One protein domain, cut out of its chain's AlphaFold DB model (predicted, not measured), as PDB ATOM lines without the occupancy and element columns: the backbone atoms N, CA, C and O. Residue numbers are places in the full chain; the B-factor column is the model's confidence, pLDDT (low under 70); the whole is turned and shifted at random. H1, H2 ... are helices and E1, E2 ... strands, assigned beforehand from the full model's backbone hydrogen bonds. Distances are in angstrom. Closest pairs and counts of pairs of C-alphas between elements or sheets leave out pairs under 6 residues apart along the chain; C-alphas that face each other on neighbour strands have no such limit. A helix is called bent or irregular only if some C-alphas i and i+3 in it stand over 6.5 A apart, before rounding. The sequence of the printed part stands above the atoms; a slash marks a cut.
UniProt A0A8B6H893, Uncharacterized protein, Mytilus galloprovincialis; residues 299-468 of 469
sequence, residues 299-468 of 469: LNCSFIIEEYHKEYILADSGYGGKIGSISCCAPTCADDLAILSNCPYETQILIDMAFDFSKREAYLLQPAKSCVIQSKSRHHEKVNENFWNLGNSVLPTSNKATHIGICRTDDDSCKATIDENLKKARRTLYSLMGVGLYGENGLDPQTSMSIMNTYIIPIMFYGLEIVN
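This is residues 299 to 468 of the 469 residues of an uncharacterized protein of Mytilus galloprovincialis (UniProt A0A8B6H893). A long helical hairpin, H3 and H4, makes an arm at one end of the model, and a head of long loops with the helix H2 makes the other. Between them lies the small strand hairpin E1 and E2, with H1 and the short H5 near it. The printed part has 170 residues, with five named helices and two named strands in the order H1, H2, E1, E2, H3, H4, H5; the sheet, E1 - E2, is antiparallel. The class is mostly helix, though under half of the residues are in named elements. The whole is loose, with a radius of gyration of the C-alphas of 20.1 A, and elongated, spanning 65 by 35 by 28 A.

H1, residues 299 to 310, begins at C-alpha 299 at (289.419, 245.521, 281.309) and is 16.7 A long. H2, residues 344 to 360, is 24.4 A long and begins at C-alpha 344 at (295.904, 246.430, 306.257). E1 holds residues 400 to 403 and E2 residues 406 to 409. H3, residues 415 to 436, is the longest helix at 31.0 A, with a kink of 30 degrees near residue 430. H4, residues 445 to 461, is 21.5 A long, with a kink of 40 degrees near residue 452. Both are irregular, but only just: C-alphas 431 and 434 are 6.8 A apart, and C-alphas 454 and 457 are 6.7 A apart. H5, residues 464 to 467, ends at C-alpha 467 at (282.589, 239.824, 287.739).

H3 and H4 form a helical hairpin and touch at a shallow tilt of 26 degrees, opposite ways. Their closest C-alphas are those of Asn 421 and Met 460, 5.0 A apart, and H4 touches H3 with residues 455 to 461 alone. E1 and E2 are a hairpin of antiparallel strands; N 401 and O 408 are within hydrogen-bond range at 2.9 A, as are N 408 and O 401 at 2.8 A. The closest C-alphas of E2 and H3 are those of Cys 407 and Thr 417, 4.8 A apart. H1 touches H5 with residues 302 to 306 alone, the C-alphas of Phe 303 and Ile 466 being closest at 5.9 A. H4 and H5 meet only through their link. H2 touches no helix. Every O i to N i+4 pair is within hydrogen-bond range in H1 and H2, against 15 of 18 in H3 and 10 of 13 in H4; H5 is too short for such a pair.

The two C-alphas farthest apart are those of Ser 317 and Asn 441, 67.0 A. The printed part has no cut. The links from H1 to H2 and from H2 to E1 are long, with 33 and 39 residues. Residues 357 to 362, of which 357 to 360 belong to H2, stand free. The mean pLDDT of the printed part is 85.1; it is under 70 at residues 311 to 319, 377 to 382 and 439 to 440.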
ATOM      1  N   LEU A 299     290.130 246.564 280.600       89.50
ATOM      2  CA  LEU A 299     289.419 245.521 281.309       89.50
ATOM      3  C   LEU A 299     290.353 244.420 281.862       89.50
ATOM      4  O   LEU A 299     290.084 243.871 282.926       89.50
ATOM      5  N   ASN A 300     291.512 244.186 281.236       88.50
ATOM      6  CA  ASN A 300     292.510 243.227 281.724       88.50
ATOM      7  C   ASN A 300     293.089 243.627 283.095       88.50
ATOM      8  O   ASN A 300     293.526 242.752 283.834       88.50
ATOM      9  N   CYS A 301     293.092 244.916 283.462       89.50
ATOM     10  CA  CYS A 301     293.445 245.331 284.826       89.50
ATOM     11  C   CYS A 301     292.416 244.849 285.843       89.50
ATOM     12  O   CYS A 301     292.777 244.418 286.928       89.50
ATOM     13  N   SER A 302     291.131 244.929 285.491       89.25
ATOM     14  CA  SER A 302     290.054 244.468 286.369       89.25
ATOM     15  C   SER A 302     290.066 242.955 286.541       89.25
ATOM     16  O   SER A 302     289.712 242.478 287.608       89.25
ATOM     17  N   PHE A 303     290.517 242.213 285.526       88.69
ATOM     18  CA  PHE A 303     290.635 240.760 285.601       88.69
ATOM     19  C   PHE A 303     291.637 240.339 286.681       88.69
ATOM     20  O   PHE A 303     291.324 239.484 287.491       88.69
ATOM     21  N   ILE A 304     292.795 241.009 286.757       87.88
ATOM     22  CA  ILE A 304     293.802 240.760 287.805       87.88
ATOM     23  C   ILE A 304     293.203 240.957 289.203       87.88
ATOM     24  O   ILE A 304     293.467 240.163 290.098       87.88
ATOM     25  N   ILE A 305     292.386 241.999 289.378       87.31
ATOM     26  CA  ILE A 305     291.716 242.276 290.653       87.31
ATOM     27  C   ILE A 305     290.740 241.147 291.000       87.31
ATOM     28  O   ILE A 305     290.770 240.656 292.121       87.31
ATOM     29  N   GLU A 306     289.909 240.697 290.053       86.00
ATOM     30  CA  GLU A 306     288.973 239.597 290.325       86.00
ATOM     31  C   GLU A 306     289.664 238.254 290.559       86.00
ATOM     32  O   GLU A 306     289.245 237.512 291.441       86.00
ATOM     33  N   GLU A 307     290.724 237.929 289.821       84.00
ATOM     34  CA  GLU A 307     291.484 236.699 290.070       84.00
ATOM     35  C   GLU A 307     292.186 236.750 291.428       84.00
ATOM     36  O   GLU A 307     292.142 235.771 292.163       84.00
ATOM     37  N   TYR A 308     292.716 237.908 291.835       82.12
ATOM     38  CA  TYR A 308     293.230 238.103 293.195       82.12
ATOM     39  C   TYR A 308     292.132 237.931 294.254       82.12
ATOM     40  O   TYR A 308     292.374 237.429 295.353       82.12
ATOM     41  N   HIS A 309     290.896 238.317 293.931       77.44
ATOM     42  CA  HIS A 309     289.768 238.024 294.798       77.44
ATOM     43  C   HIS A 309     289.425 236.519 294.819       77.44
ATOM     44  O   HIS A 309     289.077 236.006 295.879       77.44
ATOM     45  N   LYS A 310     289.523 235.778 293.718       74.75
ATOM     46  CA  LYS A 310     289.157 234.349 293.698       74.75
ATOM     47  C   LYS A 310     290.240 233.431 294.265       74.75
ATOM     48  O   LYS A 310     289.920 232.475 294.972       74.75
ATOM     49  N   GLU A 311     291.502 233.682 293.931       67.62
ATOM     50  CA  GLU A 311     292.616 232.810 294.288       67.62
ATOM     51  C   GLU A 311     293.009 232.990 295.762       67.62
ATOM     52  O   GLU A 311     293.682 233.937 296.159       67.62
ATOM     53  N   TYR A 312     292.601 232.025 296.589       56.28
ATOM     54  CA  TYR A 312     292.951 231.871 298.008       56.28
ATOM     55  C   TYR A 312     294.417 231.447 298.223       56.28
ATOM     56  O   TYR A 312     294.710 230.543 299.005       56.28
ATOM     57  N   ILE A 313     295.372 232.051 297.518       50.09
ATOM     58  CA  ILE A 313     296.770 231.636 297.637       50.09
ATOM     59  C   ILE A 313     297.474 232.529 298.657       50.09
ATOM     60  O   ILE A 313     297.948 233.624 298.363       50.09
ATOM     61  N   LEU A 314     297.540 232.007 299.884       51.84
ATOM     62  CA  LEU A 314     298.529 232.371 300.897       51.84
ATOM     63  C   LEU A 314     299.924 232.072 300.326       51.84
ATOM     64  O   LEU A 314     300.456 230.979 300.504       51.84
ATOM     65  N   ALA A 315     300.496 233.016 299.585       44.88
ATOM     66  CA  ALA A 315     301.898 232.956 299.202       44.88
ATOM     67  C   ALA A 315     302.722 233.744 300.219       44.88
ATOM     68  O   ALA A 315     302.591 234.960 300.351       44.88
ATOM     69  N   ASP A 316     303.573 233.010 300.920       48.09
ATOM     70  CA  ASP A 316     304.506 233.509 301.915       48.09
ATOM     71  C   ASP A 316     305.522 234.513 301.316       48.09
ATOM     72  O   ASP A 316     305.961 234.405 300.165       48.09
ATOM     73  N   SER A 317     305.921 235.481 302.144       47.91
ATOM     74  CA  SER A 317     307.017 236.460 301.999       47.91
ATOM     75  C   SER A 317     307.004 237.459 300.813       47.91
ATOM     76  O   SER A 317     307.616 237.273 299.759       47.91
ATOM     77  N   GLY A 318     306.346 238.607 301.004       60.56
ATOM     78  CA  GLY A 318     306.580 239.869 300.277       60.56
ATOM     79  C   GLY A 318     305.388 240.827 300.381       60.56
ATOM     80  O   GLY A 318     304.261 240.355 300.334       60.56
ATOM     81  N   TYR A 319     305.628 242.140 300.494       66.94
ATOM     82  CA  TYR A 319     304.567 243.150 300.636       66.94
ATOM     83  C   TYR A 319     303.570 243.125 299.461       66.94
ATOM     84  O   TYR A 319     303.980 243.195 298.297       66.94
ATOM     85  N   GLY A 320     302.269 243.112 299.761       78.38
ATOM     86  CA  GLY A 320     301.203 243.296 298.779       78.38
ATOM     87  C   GLY A 320     300.612 242.015 298.192       78.38
ATOM     88  O   GLY A 320     300.974 240.893 298.531       78.38
ATOM     89  N   GLY A 321     299.655 242.190 297.281       80.00
ATOM     90  CA  GLY A 321     298.927 241.093 296.656       80.00
ATOM     91  C   GLY A 321     299.766 240.282 295.668       80.00
ATOM     92  O   GLY A 321     300.429 240.844 294.787       80.00
ATOM     93  N   LYS A 322     299.689 238.953 295.785       80.88
ATOM     94  CA  LYS A 322     300.260 237.981 294.846       80.88
ATOM     95  C   LYS A 322     299.209 236.954 294.418       80.88
ATOM     96  O   LYS A 322     298.335 236.605 295.205       80.88
ATOM     97  N   ILE A 323     299.345 236.462 293.191       78.94
ATOM     98  CA  ILE A 323     298.632 235.306 292.626       78.94
ATOM     99  C   ILE A 323     299.713 234.259 292.342       78.94
ATOM    100  O   ILE A 323     300.580 234.465 291.485       78.94
ATOM    101  N   GLY A 324     299.739 233.176 293.121       78.50
ATOM    102  CA  GLY A 324     300.865 232.239 293.120       78.50
ATOM    103  C   GLY A 324     302.193 232.942 293.440       78.50
ATOM    104  O   GLY A 324     302.346 233.564 294.489       78.50
ATOM    105  N   SER A 325     303.163 232.868 292.525       77.62
ATOM    106  CA  SER A 325     304.466 233.546 292.637       77.62
ATOM    107  C   SER A 325     304.513 234.934 291.980       77.62
ATOM    108  O   SER A 325     305.547 235.602 292.019       77.62
ATOM    109  N   ILE A 326     303.414 235.385 291.367       80.38
ATOM    110  CA  ILE A 326     303.368 236.613 290.571       80.38
ATOM    111  C   ILE A 326     302.852 237.761 291.439       80.38
ATOM    112  O   ILE A 326     301.742 237.703 291.964       80.38
ATOM    113  N   SER A 327     303.637 238.837 291.556       83.81
ATOM    114  CA  SER A 327     303.180 240.069 292.209       83.81
ATOM    115  C   SER A 327     302.140 240.783 291.349       83.81
ATOM    116  O   SER A 327     302.384 241.099 290.183       83.81
ATOM    117  N   CYS A 328     300.983 241.054 291.945       86.94
ATOM    118  CA  CYS A 328     299.855 241.741 291.326       86.94
ATOM    119  C   CYS A 328     299.358 242.907 292.193       86.94
ATOM    120  O   CYS A 328     298.201 243.295 292.106       86.94
ATOM    121  N   CYS A 329     300.231 243.474 293.026       87.19
ATOM    122  CA  CYS A 329     299.883 244.485 294.026       87.19
ATOM    123  C   CYS A 329     299.369 245.818 293.454       87.19
ATOM    124  O   CYS A 329     298.673 246.532 294.165       87.19
ATOM    125  N   ALA A 330     299.705 246.162 292.205       90.38
ATOM    126  CA  ALA A 330     299.432 247.481 291.625       90.38
ATOM    127  C   ALA A 330     298.977 247.430 290.145       90.38
ATOM    128  O   ALA A 330     299.671 247.960 289.266       90.38
ATOM    129  N   PRO A 331     297.850 246.770 289.802       92.00
ATOM    130  CA  PRO A 331     297.276 246.857 288.460       92.00
ATOM    131  C   PRO A 331     296.950 248.313 288.106       92.00
ATOM    132  O   PRO A 331     296.266 249.016 288.848       92.00
ATOM    133  N   THR A 332     297.433 248.758 286.943       92.00
ATOM    134  CA  THR A 332     297.323 250.156 286.498       92.00
ATOM    135  C   THR A 332     296.788 250.266 285.083       92.00
ATOM    136  O   THR A 332     297.158 249.505 284.187       92.00
ATOM    137  N   CYS A 333     295.929 251.255 284.858       93.56
ATOM    138  CA  CYS A 333     295.466 251.644 283.539       93.56
ATOM    139  C   CYS A 333     295.629 253.154 283.372       93.56
ATOM    140  O   CYS A 333     294.755 253.925 283.754       93.56
ATOM    141  N   ALA A 334     296.731 253.566 282.743       92.31
ATOM    142  CA  ALA A 334     297.135 254.968 282.664       92.31
ATOM    143  C   ALA A 334     297.298 255.573 284.071       92.31
ATOM    144  O   ALA A 334     298.179 255.111 284.794       92.31
ATOM    145  N   ASP A 335     296.485 256.568 284.434       89.94
ATOM    146  CA  ASP A 335     296.456 257.239 285.739       89.94
ATOM    147  C   ASP A 335     295.605 256.511 286.796       89.94
ATOM    148  O   ASP A 335     295.771 256.765 287.989       89.94
ATOM    149  N   ASP A 336     294.731 255.585 286.389       91.12
ATOM    150  CA  ASP A 336     293.946 254.770 287.318       91.12
ATOM    151  C   ASP A 336     294.826 253.644 287.906       91.12
ATOM    152  O   ASP A 336     295.220 252.711 287.199       91.12
ATOM    153  N   LEU A 337     295.117 253.730 289.208       91.69
ATOM    154  CA  LEU A 337     295.861 252.744 290.000       91.69
ATOM    155  C   LEU A 337     294.929 252.067 291.012       91.69
ATOM    156  O   LEU A 337     294.220 252.747 291.755       91.69
ATOM    157  N   ALA A 338     294.987 250.738 291.094       92.31
ATOM    158  CA  ALA A 338     294.404 249.972 292.190       92.31
ATOM    159  C   ALA A 338     295.513 249.263 292.978       92.31
ATOM    160  O   ALA A 338     296.403 248.667 292.378       92.31
ATOM    161  N   ILE A 339     295.445 249.332 294.310       91.69
ATOM    162  CA  ILE A 339     296.379 248.665 295.224       91.69
ATOM    163  C   ILE A 339     295.678 247.458 295.842       91.69
ATOM    164  O   ILE A 339     294.563 247.584 296.349       91.69
ATOM    165  N   LEU A 340     296.334 246.300 295.801       88.44
ATOM    166  CA  LEU A 340     295.825 245.034 296.323       88.44
ATOM    167  C   LEU A 340     296.751 244.511 297.428       88.44
ATOM    168  O   LEU A 340     297.957 244.386 297.212       88.44
ATOM    169  N   SER A 341     296.189 244.187 298.593       86.56
ATOM    170  CA  SER A 341     296.832 243.404 299.656       86.56
ATOM    171  C   SER A 341     295.756 242.791 300.566       86.56
ATOM    172  O   SER A 341     294.627 243.281 300.624       86.56
ATOM    173  N   ASN A 342     296.129 241.725 301.277       81.31
ATOM    174  CA  ASN A 342     295.315 241.049 302.286       81.31
ATOM    175  C   ASN A 342     295.605 241.543 303.716       81.31
ATOM    176  O   ASN A 342     294.902 241.145 304.648       81.31
ATOM    177  N   CYS A 343     296.628 242.384 303.901       82.50
ATOM    178  CA  CYS A 343     297.056 242.907 305.194       82.50
ATOM    179  C   CYS A 343     296.884 244.433 305.234       82.50
ATOM    180  O   CYS A 343     297.485 245.126 304.406       82.50
ATOM    181  N   PRO A 344     296.127 244.991 306.200       86.50
ATOM    182  CA  PRO A 344     295.904 246.430 306.257       86.50
ATOM    183  C   PRO A 344     297.188 247.262 306.352       86.50
ATOM    184  O   PRO A 344     297.316 248.291 305.692       86.50
ATOM    185  N   TYR A 345     298.173 246.794 307.122       88.12
ATOM    186  CA  TYR A 345     299.456 247.482 307.285       88.12
ATOM    187  C   TYR A 345     300.277 247.493 305.992       88.12
ATOM    188  O   TYR A 345     300.875 248.510 305.653       88.12
ATOM    189  N   GLU A 346     300.264 246.400 305.225       88.12
ATOM    190  CA  GLU A 346     300.916 246.364 303.913       88.12
ATOM    191  C   GLU A 346     300.227 247.284 302.910       88.12
ATOM    192  O   GLU A 346     300.904 247.972 302.151       88.12
ATOM    193  N   THR A 347     298.891 247.334 302.911       89.44
ATOM    194  CA  THR A 347     298.152 248.291 302.083       89.44
ATOM    195  C   THR A 347     298.567 249.723 302.413       89.44
ATOM    196  O   THR A 347     298.790 250.501 301.488       89.44
ATOM    197  N   GLN A 348     298.723 250.071 303.695       93.00
ATOM    198  CA  GLN A 348     299.180 251.403 304.097       93.00
ATOM    199  C   GLN A 348     300.615 251.671 303.621       93.00
ATOM    200  O   GLN A 348     300.851 252.711 303.016       93.00
ATOM    201  N   ILE A 349     301.533 250.707 303.767       92.44
ATOM    202  CA  ILE A 349     302.900 250.809 303.221       92.44
ATOM    203  C   ILE A 349     302.873 251.068 301.707       92.44
ATOM    204  O   ILE A 349     303.604 251.920 301.212       92.44
ATOM    205  N   LEU A 350     302.017 250.369 300.955       92.06
ATOM    206  CA  LEU A 350     301.881 250.577 299.510       92.06
ATOM    207  C   LEU A 350     301.301 251.959 299.167       92.06
ATOM    208  O   LEU A 350     301.711 252.556 298.170       92.06
ATOM    209  N   ILE A 351     300.374 252.480 299.979       94.06
ATOM    210  CA  ILE A 351     299.850 253.847 299.840       94.06
ATOM    211  C   ILE A 351     300.965 254.872 300.088       94.06
ATOM    212  O   ILE A 351     301.123 255.795 299.285       94.06
ATOM    213  N   ASP A 352     301.767 254.684 301.136       94.00
ATOM    214  CA  ASP A 352     302.889 255.564 301.474       94.00
ATOM    215  C   ASP A 352     303.955 255.544 300.374       94.00
ATOM    216  O   ASP A 352     304.382 256.596 299.901       94.00
ATOM    217  N   MET A 353     304.299 254.361 299.854       92.69
ATOM    218  CA  MET A 353     305.199 254.225 298.705       92.69
ATOM    219  C   MET A 353     304.670 254.953 297.464       92.69
ATOM    220  O   MET A 353     305.437 255.615 296.762       92.69
ATOM    221  N   ALA A 354     303.370 254.839 297.171       92.75
ATOM    222  CA  ALA A 354     302.758 255.536 296.043       92.75
ATOM    223  C   ALA A 354     302.797 257.063 296.229       92.75
ATOM    224  O   ALA A 354     303.018 257.792 295.261       92.75
ATOM    225  N   PHE A 355     302.616 257.542 297.460       92.75
ATOM    226  CA  PHE A 355     302.692 258.956 297.818       92.75
ATOM    227  C   PHE A 355     304.118 259.518 297.739       92.75
ATOM    228  O   PHE A 355     304.338 260.584 297.160       92.75
ATOM    229  N   ASP A 356     305.104 258.790 298.256       91.19
ATOM    230  CA  ASP A 356     306.511 259.182 298.175       91.19
ATOM    231  C   ASP A 356     306.998 259.193 296.725       91.19
ATOM    232  O   ASP A 356     307.672 260.132 296.290       91.19
ATOM    233  N   PHE A 357     306.588 258.196 295.935       90.75
ATOM    234  CA  PHE A 357     306.853 258.176 294.503       90.75
ATOM    235  C   PHE A 357     306.184 259.362 293.797       90.75
ATOM    236  O   PHE A 357     306.828 260.017 292.980       90.75
ATOM    237  N   SER A 358     304.935 259.709 294.136       89.00
ATOM    238  CA  SER A 358     304.261 260.861 293.524       89.00
ATOM    239  C   SER A 358     304.961 262.184 293.839       89.00
ATOM    240  O   SER A 358     305.076 263.037 292.964       89.00
ATOM    241  N   LYS A 359     305.497 262.341 295.057       84.38
ATOM    242  CA  LYS A 359     306.338 263.496 295.414       84.38
ATOM    243  C   LYS A 359     307.615 263.546 294.585       84.38
ATOM    244  O   LYS A 359     307.954 264.605 294.065       84.38
ATOM    245  N   ARG A 360     308.305 262.410 294.452       83.88
ATOM    246  CA  ARG A 360     309.562 262.314 293.699       83.88
ATOM    247  C   ARG A 360     309.374 262.635 292.219       83.88
ATOM    248  O   ARG A 360     310.164 263.383 291.660       83.88
ATOM    249  N   GLU A 361     308.324 262.100 291.606       84.69
ATOM    250  CA  GLU A 361     307.996 262.327 290.193       84.69
ATOM    251  C   GLU A 361     307.139 263.591 289.968       84.69
ATOM    252  O   GLU A 361     306.631 263.813 288.869       84.69
ATOM    253  N   ALA A 362     306.949 264.411 291.007       81.81
ATOM    254  CA  ALA A 362     306.224 265.677 290.973       81.81
ATOM    255  C   ALA A 362     304.800 265.591 290.380       81.81
ATOM    256  O   ALA A 362     304.401 266.438 289.579       81.81
ATOM    257  N   TYR A 363     304.002 264.604 290.801       85.50
ATOM    258  CA  TYR A 363     302.564 264.540 290.515       85.50
ATOM    259  C   TYR A 363     301.714 264.394 291.790       85.50
ATOM    260  O   TYR A 363     302.187 263.953 292.833       85.50
ATOM    261  N   LEU A 364     300.433 264.783 291.724       84.62
ATOM    262  CA  LEU A 364     299.516 264.752 292.872       84.62
ATOM    263  C   LEU A 364     298.549 263.571 292.799       84.62
ATOM    264  O   LEU A 364     297.724 263.486 291.886       84.62
ATOM    265  N   LEU A 365     298.567 262.730 293.832       89.62
ATOM    266  CA  LEU A 365     297.453 261.837 294.141       89.62
ATOM    267  C   LEU A 365     296.331 262.659 294.787       89.62
ATOM    268  O   LEU A 365     296.589 263.481 295.659       89.62
ATOM    269  N   GLN A 366     295.089 262.485 294.334       89.31
ATOM    270  CA  GLN A 366     293.946 263.302 294.761       89.31
ATOM    271  C   GLN A 366     293.155 262.582 295.864       89.31
ATOM    272  O   GLN A 366     292.315 261.748 295.516       89.31
ATOM    273  N   PRO A 367     293.315 262.935 297.160       89.44
ATOM    274  CA  PRO A 367     292.698 262.182 298.258       89.44
ATOM    275  C   PRO A 367     291.175 262.102 298.128       89.44
ATOM    276  O   PRO A 367     290.583 261.054 298.334       89.44
ATOM    277  N   ALA A 368     290.536 263.181 297.660       87.75
ATOM    278  CA  ALA A 368     289.087 263.251 297.453       87.75
ATOM    279  C   ALA A 368     288.537 262.297 296.371       87.75
ATOM    280  O   ALA A 368     287.322 262.141 296.250       87.75
ATOM    281  N   LYS A 369     289.400 261.707 295.536       88.88
ATOM    282  CA  LYS A 369     289.028 260.706 294.521       88.88
ATOM    283  C   LYS A 369     289.577 259.314 294.827       88.88
ATOM    284  O   LYS A 369     289.245 258.378 294.104       88.88
ATOM    285  N   SER A 370     290.397 259.194 295.863       93.50
ATOM    286  CA  SER A 370     290.967 257.940 296.333       93.50
ATOM    287  C   SER A 370     290.101 257.393 297.464       93.50
ATOM    288  O   SER A 370     289.560 258.143 298.271       93.50
ATOM    289  N   CYS A 371     289.944 256.077 297.523       93.06
ATOM    290  CA  CYS A 371     289.205 255.417 298.591       93.06
ATOM    291  C   CYS A 371     289.717 253.995 298.787       93.06
ATOM    292  O   CYS A 371     290.255 253.398 297.852       93.06
ATOM    293  N   VAL A 372     289.472 253.440 299.968       92.19
ATOM    294  CA  VAL A 372     289.766 252.040 300.278       92.19
ATOM    295  C   VAL A 372     288.464 251.249 300.345       92.19
ATOM    296  O   VAL A 372     287.504 251.688 300.973       92.19
ATOM    297  N   ILE A 373     288.426 250.081 299.700       89.19
ATOM    298  CA  ILE A 373     287.362 249.089 299.896       89.19
ATOM    299  C   ILE A 373     287.935 247.974 300.763       89.19
ATOM    300  O   ILE A 373     288.935 247.363 300.397       89.19
ATOM    301  N   GLN A 374     287.285 247.697 301.890       86.12
ATOM    302  CA  GLN A 374     287.595 246.540 302.726       86.12
ATOM    303  C   GLN A 374     286.563 245.451 302.454       86.12
ATOM    304  O   GLN A 374     285.385 245.643 302.746       86.12
ATOM    305  N   SER A 375     286.987 244.321 301.887       78.12
ATOM    306  CA  SER A 375     286.068 243.210 301.621       78.12
ATOM    307  C   SER A 375     285.604 242.556 302.931       78.12
ATOM    308  O   SER A 375     286.404 242.252 303.817       78.12
ATOM    309  N   LYS A 376     284.291 242.343 303.055       72.88
ATOM    310  CA  LYS A 376     283.603 241.700 304.185       72.88
ATOM    311  C   LYS A 376     283.716 240.181 304.154       72.88
ATOM    312  O   LYS A 376     283.430 239.545 305.165       72.88
ATOM    313  N   SER A 377     284.062 239.599 303.008       60.91
ATOM    314  CA  SER A 377     283.957 238.159 302.758       60.91
ATOM    315  C   SER A 377     285.059 237.321 303.425       60.91
ATOM    316  O   SER A 377     285.056 236.101 303.286       60.91
ATOM    317  N   ARG A 378     286.007 237.935 304.151       60.16
ATOM    318  CA  ARG A 378     287.267 237.288 304.564       60.16
ATOM    319  C   ARG A 378     287.684 237.611 305.997       60.16
ATOM    320  O   ARG A 378     287.296 238.635 306.557       60.16
ATOM    321  N   HIS A 379     288.533 236.747 306.559       53.66
ATOM    322  CA  HIS A 379     289.224 236.894 307.848       53.66
ATOM    323  C   HIS A 379     290.271 238.029 307.838       53.66
ATOM    324  O   HIS A 379     291.430 237.815 308.182       53.66
ATOM    325  N   HIS A 380     289.893 239.230 307.405       61.06
ATOM    326  CA  HIS A 380     290.758 240.402 307.483       61.06
ATOM    327  C   HIS A 380     290.600 241.088 308.834       61.06
ATOM    328  O   HIS A 380     289.489 241.226 309.355       61.06
ATOM    329  N   GLU A 381     291.716 241.563 309.381       62.50
ATOM    330  CA  GLU A 381     291.683 242.513 310.483       62.50
ATOM    331  C   GLU A 381     290.924 243.764 310.037       62.50
ATOM    332  O   GLU A 381     291.302 244.450 309.084       62.50
ATOM    333  N   LYS A 382     289.815 244.052 310.722       66.69
ATOM    334  CA  LYS A 382     289.104 245.311 310.533       66.69
ATOM    335  C   LYS A 382     289.909 246.412 311.195       66.69
ATOM    336  O   LYS A 382     290.133 246.379 312.403       66.69
ATOM    337  N   VAL A 383     290.302 247.395 310.401       77.06
ATOM    338  CA  VAL A 383     290.922 248.625 310.892       77.06
ATOM    339  C   VAL A 383     289.887 249.742 310.986       77.06
ATOM    340  O   VAL A 383     288.890 249.750 310.263       77.06
ATOM    341  N   ASN A 384     290.121 250.675 311.910       77.38
ATOM    342  CA  ASN A 384     289.237 251.813 312.163       77.38
ATOM    343  C   ASN A 384     289.079 252.713 310.924       77.38
ATOM    344  O   ASN A 384     289.953 252.760 310.061       77.38
ATOM    345  N   GLU A 385     287.998 253.497 310.876       70.38
ATOM    346  CA  GLU A 385     287.668 254.357 309.725       70.38
ATOM    347  C   GLU A 385     288.765 255.380 309.364       70.38
ATOM    348  O   GLU A 385     288.893 255.733 308.195       70.38
ATOM    349  N   ASN A 386     289.596 255.788 310.332       81.19
ATOM    350  CA  ASN A 386     290.684 256.764 310.156       81.19
ATOM    351  C   ASN A 386     292.078 256.127 310.030       81.19
ATOM    352  O   ASN A 386     293.086 256.788 310.268       81.19
ATOM    353  N   PHE A 387     292.153 254.830 309.733       89.62
ATOM    354  CA  PHE A 387     293.432 254.127 309.633       89.62
ATOM    355  C   PHE A 387     294.243 254.546 308.399       89.62
ATOM    356  O   PHE A 387     295.464 254.657 308.468       89.62
ATOM    357  N   TRP A 388     293.561 254.786 307.279       93.25
ATOM    358  CA  TRP A 388     294.195 255.007 305.985       93.25
ATOM    359  C   TRP A 388     294.647 256.448 305.810       93.25
ATOM    360  O   TRP A 388     293.825 257.363 305.858       93.25
ATOM    361  N   ASN A 389     295.927 256.648 305.511       94.19
ATOM    362  CA  ASN A 389     296.492 257.972 305.275       94.19
ATOM    363  C   ASN A 389     297.139 258.051 303.895       94.19
ATOM    364  O   ASN A 389     297.827 257.135 303.463       94.19
ATOM    365  N   LEU A 390     296.928 259.166 303.205       92.81
ATOM    366  CA  LEU A 390     297.644 259.559 301.999       92.81
ATOM    367  C   LEU A 390     298.374 260.866 302.309       92.81
ATOM    368  O   LEU A 390     297.803 261.959 302.210       92.81
ATOM    369  N   GLY A 391     299.617 260.740 302.771       89.56
ATOM    370  CA  GLY A 391     300.330 261.847 303.398       89.56
ATOM    371  C   GLY A 391     299.587 262.347 304.636       89.56
ATOM    372  O   GLY A 391     299.269 261.573 305.531       89.56
ATOM    373  N   ASN A 392     299.255 263.639 304.659       89.94
ATOM    374  CA  ASN A 392     298.531 264.265 305.775       89.94
ATOM    375  C   ASN A 392     296.999 264.146 305.662       89.94
ATOM    376  O   ASN A 392     296.277 264.685 306.499       89.94
ATOM    377  N   SER A 393     296.483 263.521 304.600       91.88
ATOM    378  CA  SER A 393     295.042 263.387 304.364       91.88
ATOM    379  C   SER A 393     294.557 261.988 304.720       91.88
ATOM    380  O   SER A 393     295.100 261.009 304.220       91.88
ATOM    381  N   VAL A 394     293.483 261.891 305.502       92.69
ATOM    382  CA  VAL A 394     292.818 260.609 305.774       92.69
ATOM    383  C   VAL A 394     292.045 260.163 304.530       92.69
ATOM    384  O   VAL A 394     291.268 260.939 303.964       92.69
ATOM    385  N   LEU A 395     292.253 258.921 304.094       92.38
ATOM    386  CA  LEU A 395     291.507 258.325 302.989       92.38
ATOM    387  C   LEU A 395     290.196 257.705 303.486       92.38
ATOM    388  O   LEU A 395     290.197 256.961 304.466       92.38
ATOM    389  N   PRO A 396     289.072 257.933 302.784       91.38
ATOM    390  CA  PRO A 396     287.801 257.350 303.175       91.38
ATOM    391  C   PRO A 396     287.763 255.844 302.886       91.38
ATOM    392  O   PRO A 396     288.115 255.391 301.789       91.38
ATOM    393  N   THR A 397     287.238 255.078 303.844       90.38
ATOM    394  CA  THR A 397     286.785 253.703 303.598       90.38
ATOM    395  C   THR A 397     285.389 253.753 302.975       90.38
ATOM    396  O   THR A 397     284.492 254.409 303.500       90.38
ATOM    397  N   SER A 398     285.193 253.079 301.843       90.12
ATOM    398  CA  SER A 398     283.919 253.030 301.125       90.12
ATOM    399  C   SER A 398     283.446 251.591 300.953       90.12
ATOM    400  O   SER A 398     284.231 250.695 300.654       90.12
ATOM    401  N   ASN A 399     282.135 251.384 301.049       89.38
ATOM    402  CA  ASN A 399     281.503 250.105 300.720       89.38
ATOM    403  C   ASN A 399     281.411 249.855 299.206       89.38
ATOM    404  O   ASN A 399     281.058 248.755 298.785       89.38
ATOM    405  N   LYS A 400     281.673 250.879 298.383       90.62
ATOM    406  CA  LYS A 400     281.587 250.811 296.925       90.62
ATOM    407  C   LYS A 400     282.540 251.797 296.257       90.62
ATOM    408  O   LYS A 400     282.553 252.980 296.596       90.62
ATOM    409  N   ALA A 401     283.245 251.357 295.220       91.00
ATOM    410  CA  ALA A 401     283.990 252.243 294.324       91.00
ATOM    411  C   ALA A 401     283.890 251.779 292.871       91.00
ATOM    412  O   ALA A 401     283.479 250.660 292.578       91.00
ATOM    413  N   THR A 402     284.223 252.659 291.930       90.25
ATOM    414  CA  THR A 402     284.286 252.309 290.506       90.25
ATOM    415  C   THR A 402     285.732 252.326 290.048       90.25
ATOM    416  O   THR A 402     286.383 253.356 290.168       90.25
ATOM    417  N   HIS A 403     286.194 251.226 289.460       89.94
ATOM    418  CA  HIS A 403     287.518 251.120 288.852       89.94
ATOM    419  C   HIS A 403     287.364 250.613 287.416       89.94
ATOM    420  O   HIS A 403     286.732 249.579 287.187       89.94
ATOM    421  N   ILE A 404     287.867 251.386 286.445       90.00
ATOM    422  CA  ILE A 404     287.784 251.099 284.999       90.00
ATOM    423  C   ILE A 404     286.338 250.773 284.569       90.00
ATOM    424  O   ILE A 404     286.045 249.860 283.811       90.00
ATOM    425  N   GLY A 405     285.374 251.521 285.114       88.31
ATOM    426  CA  GLY A 405     283.954 251.380 284.780       88.31
ATOM    427  C   GLY A 405     283.208 250.216 285.447       88.31
ATOM    428  O   GLY A 405     281.982 250.188 285.318       88.31
ATOM    429  N   ILE A 406     283.886 249.339 286.195       90.75
ATOM    430  CA  ILE A 406     283.274 248.282 287.017       90.75
ATOM    431  C   ILE A 406     283.072 248.794 288.444       90.75
ATOM    432  O   ILE A 406     283.990 249.359 289.041       90.75
ATOM    433  N   CYS A 407     281.873 248.596 288.994       90.88
ATOM    434  CA  CYS A 407     281.579 248.884 290.395       90.88
ATOM    435  C   CYS A 407     281.993 247.699 291.272       90.88
ATOM    436  O   CYS A 407     281.463 246.604 291.112       90.88
ATOM    437  N   ARG A 408     282.887 247.951 292.221       87.69
ATOM    438  CA  ARG A 408     283.311 247.002 293.253       87.69
ATOM    439  C   ARG A 408     282.642 247.351 294.561       87.69
ATOM    440  O   ARG A 408     282.495 248.539 294.854       87.69
ATOM    441  N   THR A 409     282.232 246.337 295.301       89.00
ATOM    442  CA  THR A 409     281.570 246.469 296.594       89.00
ATOM    443  C   THR A 409     282.296 245.647 297.646       89.00
ATOM    444  O   THR A 409     283.041 244.732 297.320       89.00
ATOM    445  N   ASP A 410     282.093 246.000 298.909       85.31
ATOM    446  CA  ASP A 410     282.683 245.289 300.044       85.31
ATOM    447  C   ASP A 410     282.121 243.872 300.251       85.31
ATOM    448  O   ASP A 410     282.746 243.056 300.915       85.31
ATOM    449  N   ASP A 411     280.958 243.555 299.694       83.19
ATOM    450  CA  ASP A 411     280.332 242.229 299.728       83.19
ATOM    451  C   ASP A 411     280.663 241.369 298.496       83.19
ATOM    452  O   ASP A 411     280.042 240.327 298.297       83.19
ATOM    453  N   ASP A 412     281.601 241.824 297.656       76.38
ATOM    454  CA  ASP A 412     282.001 241.207 296.385       76.38
ATOM    455  C   ASP A 412     280.815 240.971 295.409       76.38
ATOM    456  O   ASP A 412     280.888 240.171 294.475       76.38
ATOM    457  N   SER A 413     279.692 241.683 295.588       84.00
ATOM    458  CA  SER A 413     278.499 241.536 294.752       84.00
ATOM    459  C   SER A 413     278.621 242.234 293.394       84.00
ATOM    460  O   SER A 413     278.806 243.449 293.282       84.00
ATOM    461  N   CYS A 414     278.328 241.503 292.316       88.00
ATOM    462  CA  CYS A 414     278.240 242.076 290.971       88.00
ATOM    463  C   CYS A 414     276.965 242.919 290.732       88.00
ATOM    464  O   CYS A 414     276.875 243.644 289.732       88.00
ATOM    465  N   LYS A 415     275.985 242.892 291.652       89.88
ATOM    466  CA  LYS A 415     274.681 243.571 291.508       89.88
ATOM    467  C   LYS A 415     274.828 245.070 291.262       89.88
ATOM    468  O   LYS A 415     274.160 245.631 290.395       89.88
ATOM    469  N   ALA A 416     275.755 245.714 291.967       90.44
ATOM    470  CA  ALA A 416     276.013 247.142 291.827       90.44
ATOM    471  C   ALA A 416     276.513 247.531 290.422       90.44
ATOM    472  O   ALA A 416     276.197 248.629 289.947       90.44
ATOM    473  N   THR A 417     277.280 246.653 289.767       91.94
ATOM    474  CA  THR A 417     277.724 246.827 288.374       91.94
ATOM    475  C   THR A 417     276.562 246.613 287.411       91.94
ATOM    476  O   THR A 417     276.337 247.457 286.542       91.94
ATOM    477  N   ILE A 418     275.776 245.549 287.607       93.12
ATOM    478  CA  ILE A 418     274.589 245.250 286.793       93.12
ATOM    479  C   ILE A 418     273.605 246.428 286.817       93.12
ATOM    480  O   ILE A 418     273.189 246.904 285.760       93.12
ATOM    481  N   ASP A 419     273.285 246.960 287.998       92.81
ATOM    482  CA  ASP A 419     272.336 248.065 288.156       92.81
ATOM    483  C   ASP A 419     272.810 249.345 287.443       92.81
ATOM    484  O   ASP A 419     272.029 250.021 286.758       92.81
ATOM    485  N   GLU A 420     274.102 249.678 287.540       92.00
ATOM    486  CA  GLU A 420     274.678 250.831 286.838       92.00
ATOM    487  C   GLU A 420     274.730 250.624 285.315       92.00
ATOM    488  O   GLU A 420     274.419 251.552 284.558       92.00
ATOM    489  N   ASN A 421     275.044 249.415 284.841       94.50
ATOM    490  CA  ASN A 421     275.004 249.078 283.416       94.50
ATOM    491  C   ASN A 421     273.576 249.161 282.866       94.50
ATOM    492  O   ASN A 421     273.354 249.823 281.849       94.50
ATOM    493  N   LEU A 422     272.581 248.603 283.565       95.00
ATOM    494  CA  LEU A 422     271.166 248.698 283.194       95.00
ATOM    495  C   LEU A 422     270.688 250.152 283.148       95.00
ATOM    496  O   LEU A 422     269.998 250.555 282.209       95.00
ATOM    497  N   LYS A 423     271.081 250.979 284.118       93.69
ATOM    498  CA  LYS A 423     270.763 252.413 284.144       93.69
ATOM    499  C   LYS A 423     271.358 253.156 282.944       93.69
ATOM    500  O   LYS A 423     270.651 253.938 282.299       93.69
ATOM    501  N   LYS A 424     272.630 252.915 282.607       92.38
ATOM    502  CA  LYS A 424     273.296 253.507 281.429       92.38
ATOM    503  C   LYS A 424     272.678 253.011 280.117       92.38
ATOM    504  O   LYS A 424     272.436 253.818 279.213       92.38
ATOM    505  N   ALA A 425     272.374 251.718 280.027       94.25
ATOM    506  CA  ALA A 425     271.745 251.096 278.870       94.25
ATOM    507  C   ALA A 425     270.338 251.658 278.632       94.25
ATOM    508  O   ALA A 425     270.054 252.124 277.532       94.25
ATOM    509  N   ARG A 426     269.495 251.747 279.673       93.12
ATOM    510  CA  ARG A 426     268.160 252.368 279.596       93.12
ATOM    511  C   ARG A 426     268.235 253.815 279.119       93.12
ATOM    512  O   ARG A 426     267.531 254.186 278.185       93.12
ATOM    513  N   ARG A 427     269.124 254.635 279.697       89.56
ATOM    514  CA  ARG A 427     269.330 256.030 279.250       89.56
ATOM    515  C   ARG A 427     269.723 256.103 277.774       89.56
ATOM    516  O   ARG A 427     269.219 256.950 277.036       89.56
ATOM    517  N   THR A 428     270.597 255.202 277.335       90.06
ATOM    518  CA  THR A 428     271.030 255.123 275.936       90.06
ATOM    519  C   THR A 428     269.879 254.701 275.025       90.06
ATOM    520  O   THR A 428     269.660 255.360 274.008       90.06
ATOM    521  N   LEU A 429     269.092 253.698 275.420       90.12
ATOM    522  CA  LEU A 429     267.913 253.228 274.694       90.12
ATOM    523  C   LEU A 429     266.885 254.349 274.518       90.12
ATOM    524  O   LEU A 429     266.497 254.645 273.392       90.12
ATOM    525  N   TYR A 430     266.529 255.058 275.595       88.00
ATOM    526  CA  TYR A 430     265.617 256.205 275.514       88.00
ATOM    527  C   TYR A 430     266.137 257.300 274.577       88.00
ATOM    528  O   TYR A 430     265.362 257.869 273.809       88.00
ATOM    529  N   SER A 431     267.453 257.550 274.562       85.50
ATOM    530  CA  SER A 431     268.057 258.502 273.619       85.50
ATOM    531  C   SER A 431     267.960 258.060 272.152       85.50
ATOM    532  O   SER A 431     268.061 258.899 271.256       85.50
ATOM    533  N   LEU A 432     267.770 256.760 271.901       87.88
ATOM    534  CA  LEU A 432     267.668 256.154 270.575       87.88
ATOM    535  C   LEU A 432     266.220 255.901 270.135       87.88
ATOM    536  O   LEU A 432     265.991 255.667 268.952       87.88
ATOM    537  N   MET A 433     265.232 256.025 271.026       85.00
ATOM    538  CA  MET A 433     263.818 255.860 270.662       85.00
ATOM    539  C   MET A 433     263.441 256.771 269.491       85.00
ATOM    540  O   MET A 433     262.863 256.314 268.509       85.00
ATOM    541  N   GLY A 434     263.864 258.042 269.529       78.94
ATOM    542  CA  GLY A 434     263.602 259.025 268.469       78.94
ATOM    543  C   GLY A 434     264.114 258.634 267.077       78.94
ATOM    544  O   GLY A 434     263.565 259.109 266.086       78.94
ATOM    545  N   VAL A 435     265.098 257.734 266.993       83.62
ATOM    546  CA  VAL A 435     265.637 257.209 265.730       83.62
ATOM    547  C   VAL A 435     264.595 256.354 264.994       83.62
ATOM    548  O   VAL A 435     264.580 256.319 263.769       83.62
ATOM    549  N   GLY A 436     263.676 255.715 265.721       83.62
ATOM    550  CA  GLY A 436     262.691 254.791 265.156       83.62
ATOM    551  C   GLY A 436     262.739 253.386 265.745       83.62
ATOM    552  O   GLY A 436     262.213 252.479 265.120       83.62
ATOM    553  N   LEU A 437     263.303 253.193 266.943       83.25
ATOM    554  CA  LEU A 437     263.253 251.906 267.661       83.25
ATOM    555  C   LEU A 437     261.850 251.563 268.222       83.25
ATOM    556  O   LEU A 437     261.729 250.715 269.099       83.25
ATOM    557  N   TYR A 438     260.790 252.248 267.775       79.06
ATOM    558  CA  TYR A 438     259.413 252.015 268.211       79.06
ATOM    559  C   TYR A 438     258.397 252.276 267.094       79.06
ATOM    560  O   TYR A 438     258.606 253.142 266.239       79.06
ATOM    561  N   GLY A 439     257.251 251.595 267.200       67.62
ATOM    562  CA  GLY A 439     256.065 251.791 266.364       67.62
ATOM    563  C   GLY A 439     256.128 251.107 264.995       67.62
ATOM    564  O   GLY A 439     257.191 250.726 264.521       67.62
ATOM    565  N   GLU A 440     254.968 251.001 264.345       67.12
ATOM    566  CA  GLU A 440     254.777 250.290 263.065       67.12
ATOM    567  C   GLU A 440     255.535 250.915 261.882       67.12
ATOM    568  O   GLU A 440     255.871 250.230 260.927       67.12
ATOM    569  N   ASN A 441     255.867 252.208 261.962       71.69
ATOM    570  CA  ASN A 441     256.651 252.924 260.945       71.69
ATOM    571  C   ASN A 441     258.126 253.102 261.356       71.69
ATOM    572  O   ASN A 441     258.766 254.084 260.968       71.69
ATOM    573  N   GLY A 442     258.617 252.250 262.260       83.56
ATOM    574  CA  GLY A 442     259.960 252.301 262.833       83.56
ATOM    575  C   GLY A 442     261.069 251.877 261.867       83.56
ATOM    576  O   GLY A 442     260.890 251.811 260.655       83.56
ATOM    577  N   LEU A 443     262.253 251.635 262.422       90.44
ATOM    578  CA  LEU A 443     263.343 250.994 261.695       90.44
ATOM    579  C   LEU A 443     263.017 249.520 261.443       90.44
ATOM    580  O   LEU A 443     262.325 248.892 262.244       90.44
ATOM    581  N   ASP A 444     263.558 248.954 260.367       91.12
ATOM    582  CA  ASP A 444     263.413 247.531 260.091       91.12
ATOM    583  C   ASP A 444     264.111 246.694 261.190       91.12
ATOM    584  O   ASP A 444     264.991 247.205 261.905       91.12
ATOM    585  N   PRO A 445     263.744 245.411 261.359       90.75
ATOM    586  CA  PRO A 445     264.323 244.565 262.399       90.75
ATOM    587  C   PRO A 445     265.852 244.445 262.328       90.75
ATOM    588  O   PRO A 445     266.512 244.484 263.367       90.75
ATOM    589  N   GLN A 446     266.436 244.363 261.128       91.38
ATOM    590  CA  GLN A 446     267.879 244.203 260.944       91.38
ATOM    591  C   GLN A 446     268.636 245.462 261.383       91.38
ATOM    592  O   GLN A 446     269.624 245.383 262.121       91.38
ATOM    593  N   THR A 447     268.162 246.643 260.986       91.94
ATOM    594  CA  THR A 447     268.745 247.918 261.418       91.94
ATOM    595  C   THR A 447     268.537 248.154 262.911       91.94
ATOM    596  O   THR A 447     269.457 248.605 263.598       91.94
ATOM    597  N   SER A 448     267.373 247.789 263.447       91.50
ATOM    598  CA  SER A 448     267.095 247.866 264.883       91.50
ATOM    599  C   SER A 448     268.051 246.985 265.693       91.50
ATOM    600  O   SER A 448     268.654 247.463 266.655       91.50
ATOM    601  N   MET A 449     268.276 245.738 265.266       91.56
ATOM    602  CA  MET A 449     269.271 244.846 265.872       91.56
ATOM    603  C   MET A 449     270.689 245.413 265.777       91.56
ATOM    604  O   MET A 449     271.417 245.396 266.766       91.56
ATOM    605  N   SER A 450     271.076 245.975 264.627       91.88
ATOM    606  CA  SER A 450     272.383 246.628 264.451       91.88
ATOM    607  C   SER A 450     272.596 247.751 265.476       91.88
ATOM    608  O   SER A 450     273.636 247.814 266.134       91.88
ATOM    609  N   ILE A 451     271.582 248.598 265.700       91.94
ATOM    610  CA  ILE A 451     271.630 249.657 266.721       91.94
ATOM    611  C   ILE A 451     271.746 249.064 268.129       91.94
ATOM    612  O   ILE A 451     272.580 249.529 268.910       91.94
ATOM    613  N   MET A 452     270.946 248.047 268.457       92.25
ATOM    614  CA  MET A 452     270.980 247.387 269.768       92.25
ATOM    615  C   MET A 452     272.359 246.782 270.056       92.25
ATOM    616  O   MET A 452     272.955 247.085 271.092       92.25
ATOM    617  N   ASN A 453     272.906 246.021 269.106       93.50
ATOM    618  CA  ASN A 453     274.219 245.381 269.203       93.50
ATOM    619  C   ASN A 453     275.362 246.396 269.306       93.50
ATOM    620  O   ASN A 453     276.394 246.109 269.902       93.50
ATOM    621  N   THR A 454     275.186 247.590 268.741       91.50
ATOM    622  CA  THR A 454     276.237 248.611 268.703       91.50
ATOM    623  C   THR A 454     276.220 249.535 269.920       91.50
ATOM    624  O   THR A 454     277.273 249.940 270.403       91.50
ATOM    625  N   TYR A 455     275.037 249.911 270.416       91.31
ATOM    626  CA  TYR A 455     274.908 250.945 271.451       91.31
ATOM    627  C   TYR A 455     274.427 250.431 272.802       91.31
ATOM    628  O   TYR A 455     274.715 251.074 273.809       91.31
ATOM    629  N   ILE A 456     273.656 249.342 272.838       93.50
ATOM    630  CA  ILE A 456     272.981 248.886 274.058       93.50
ATOM    631  C   ILE A 456     273.699 247.685 274.654       93.50
ATOM    632  O   ILE A 456     274.129 247.757 275.804       93.50
ATOM    633  N   ILE A 457     273.887 246.625 273.865       94.81
ATOM    634  CA  ILE A 457     274.531 245.383 274.310       94.81
ATOM    635  C   ILE A 457     275.921 245.645 274.911       94.81
ATOM    636  O   ILE A 457     276.142 245.210 276.042       94.81
ATOM    637  N   PRO A 458     276.823 246.431 274.283       94.56
ATOM    638  CA  PRO A 458     278.148 246.664 274.852       94.56
ATOM    639  C   PRO A 458     278.097 247.372 276.205       94.56
ATOM    640  O   PRO A 458     278.953 247.132 277.038       94.56
ATOM    641  N   ILE A 459     277.094 248.226 276.449       94.38
ATOM    642  CA  ILE A 459     276.914 248.903 277.743       94.38
ATOM    643  C   ILE A 459     276.358 247.937 278.789       94.38
ATOM    644  O   ILE A 459     276.770 247.995 279.943       94.38
ATOM    645  N   MET A 460     275.402 247.088 278.405       93.44
ATOM    646  CA  MET A 460     274.777 246.132 279.321       93.44
ATOM    647  C   MET A 460     275.786 245.112 279.843       93.44
ATOM    648  O   MET A 460     275.824 244.865 281.047       93.44
ATOM    649  N   PHE A 461     276.601 244.559 278.945       92.44
ATOM    650  CA  PHE A 461     277.521 243.476 279.274       92.44
ATOM    651  C   PHE A 461     278.904 243.939 279.722       92.44
ATOM    652  O   PHE A 461     279.660 243.107 280.194       92.44
ATOM    653  N   TYR A 462     279.227 245.235 279.634       92.69
ATOM    654  CA  TYR A 462     280.555 245.738 279.986       92.69
ATOM    655  C   TYR A 462     281.006 245.293 281.384       92.69
ATOM    656  O   TYR A 462     280.440 245.729 282.393       92.69
ATOM    657  N   GLY A 463     282.056 244.474 281.429       89.88
ATOM    658  CA  GLY A 463     282.698 244.006 282.652       89.88
ATOM    659  C   GLY A 463     282.013 242.824 283.333       89.88
ATOM    660  O   GLY A 463     282.546 242.336 284.327       89.88
ATOM    661  N   LEU A 464     280.879 242.338 282.815       89.56
ATOM    662  CA  LEU A 464     280.207 241.147 283.350       89.56
ATOM    663  C   LEU A 464     280.990 239.867 283.062       89.56
ATOM    664  O   LEU A 464     280.965 238.963 283.886       89.56
ATOM    665  N   GLU A 465     281.757 239.839 281.971       86.50
ATOM    666  CA  GLU A 465     282.698 238.763 281.634       86.50
ATOM    667  C   GLU A 465     283.800 238.554 282.688       86.50
ATOM    668  O   GLU A 465     284.534 237.573 282.637       86.50
ATOM    669  N   ILE A 466     283.934 239.492 283.629       86.00
ATOM    670  CA  ILE A 466     284.924 239.475 284.702       86.00
ATOM    671  C   ILE A 466     284.281 239.171 286.055       86.00
ATOM    672  O   ILE A 466     284.760 238.300 286.778       86.00
ATOM    673  N   VAL A 467     283.208 239.893 286.401       79.62
ATOM    674  CA  VAL A 467     282.589 239.824 287.739       79.62
ATOM    675  C   VAL A 467     281.548 238.710 287.882       79.62
ATOM    676  O   VAL A 467     281.067 238.464 288.983       79.62
ATOM    677  N   ASN A 468     281.150 238.073 286.782       70.75
ATOM    678  CA  ASN A 468     280.226 236.940 286.769       70.75
ATOM    679  C   ASN A 468     280.633 235.957 285.649       70.75
ATOM    680  O   ASN A 468     279.916 235.876 284.645       70.75
TER     681      ASN A 468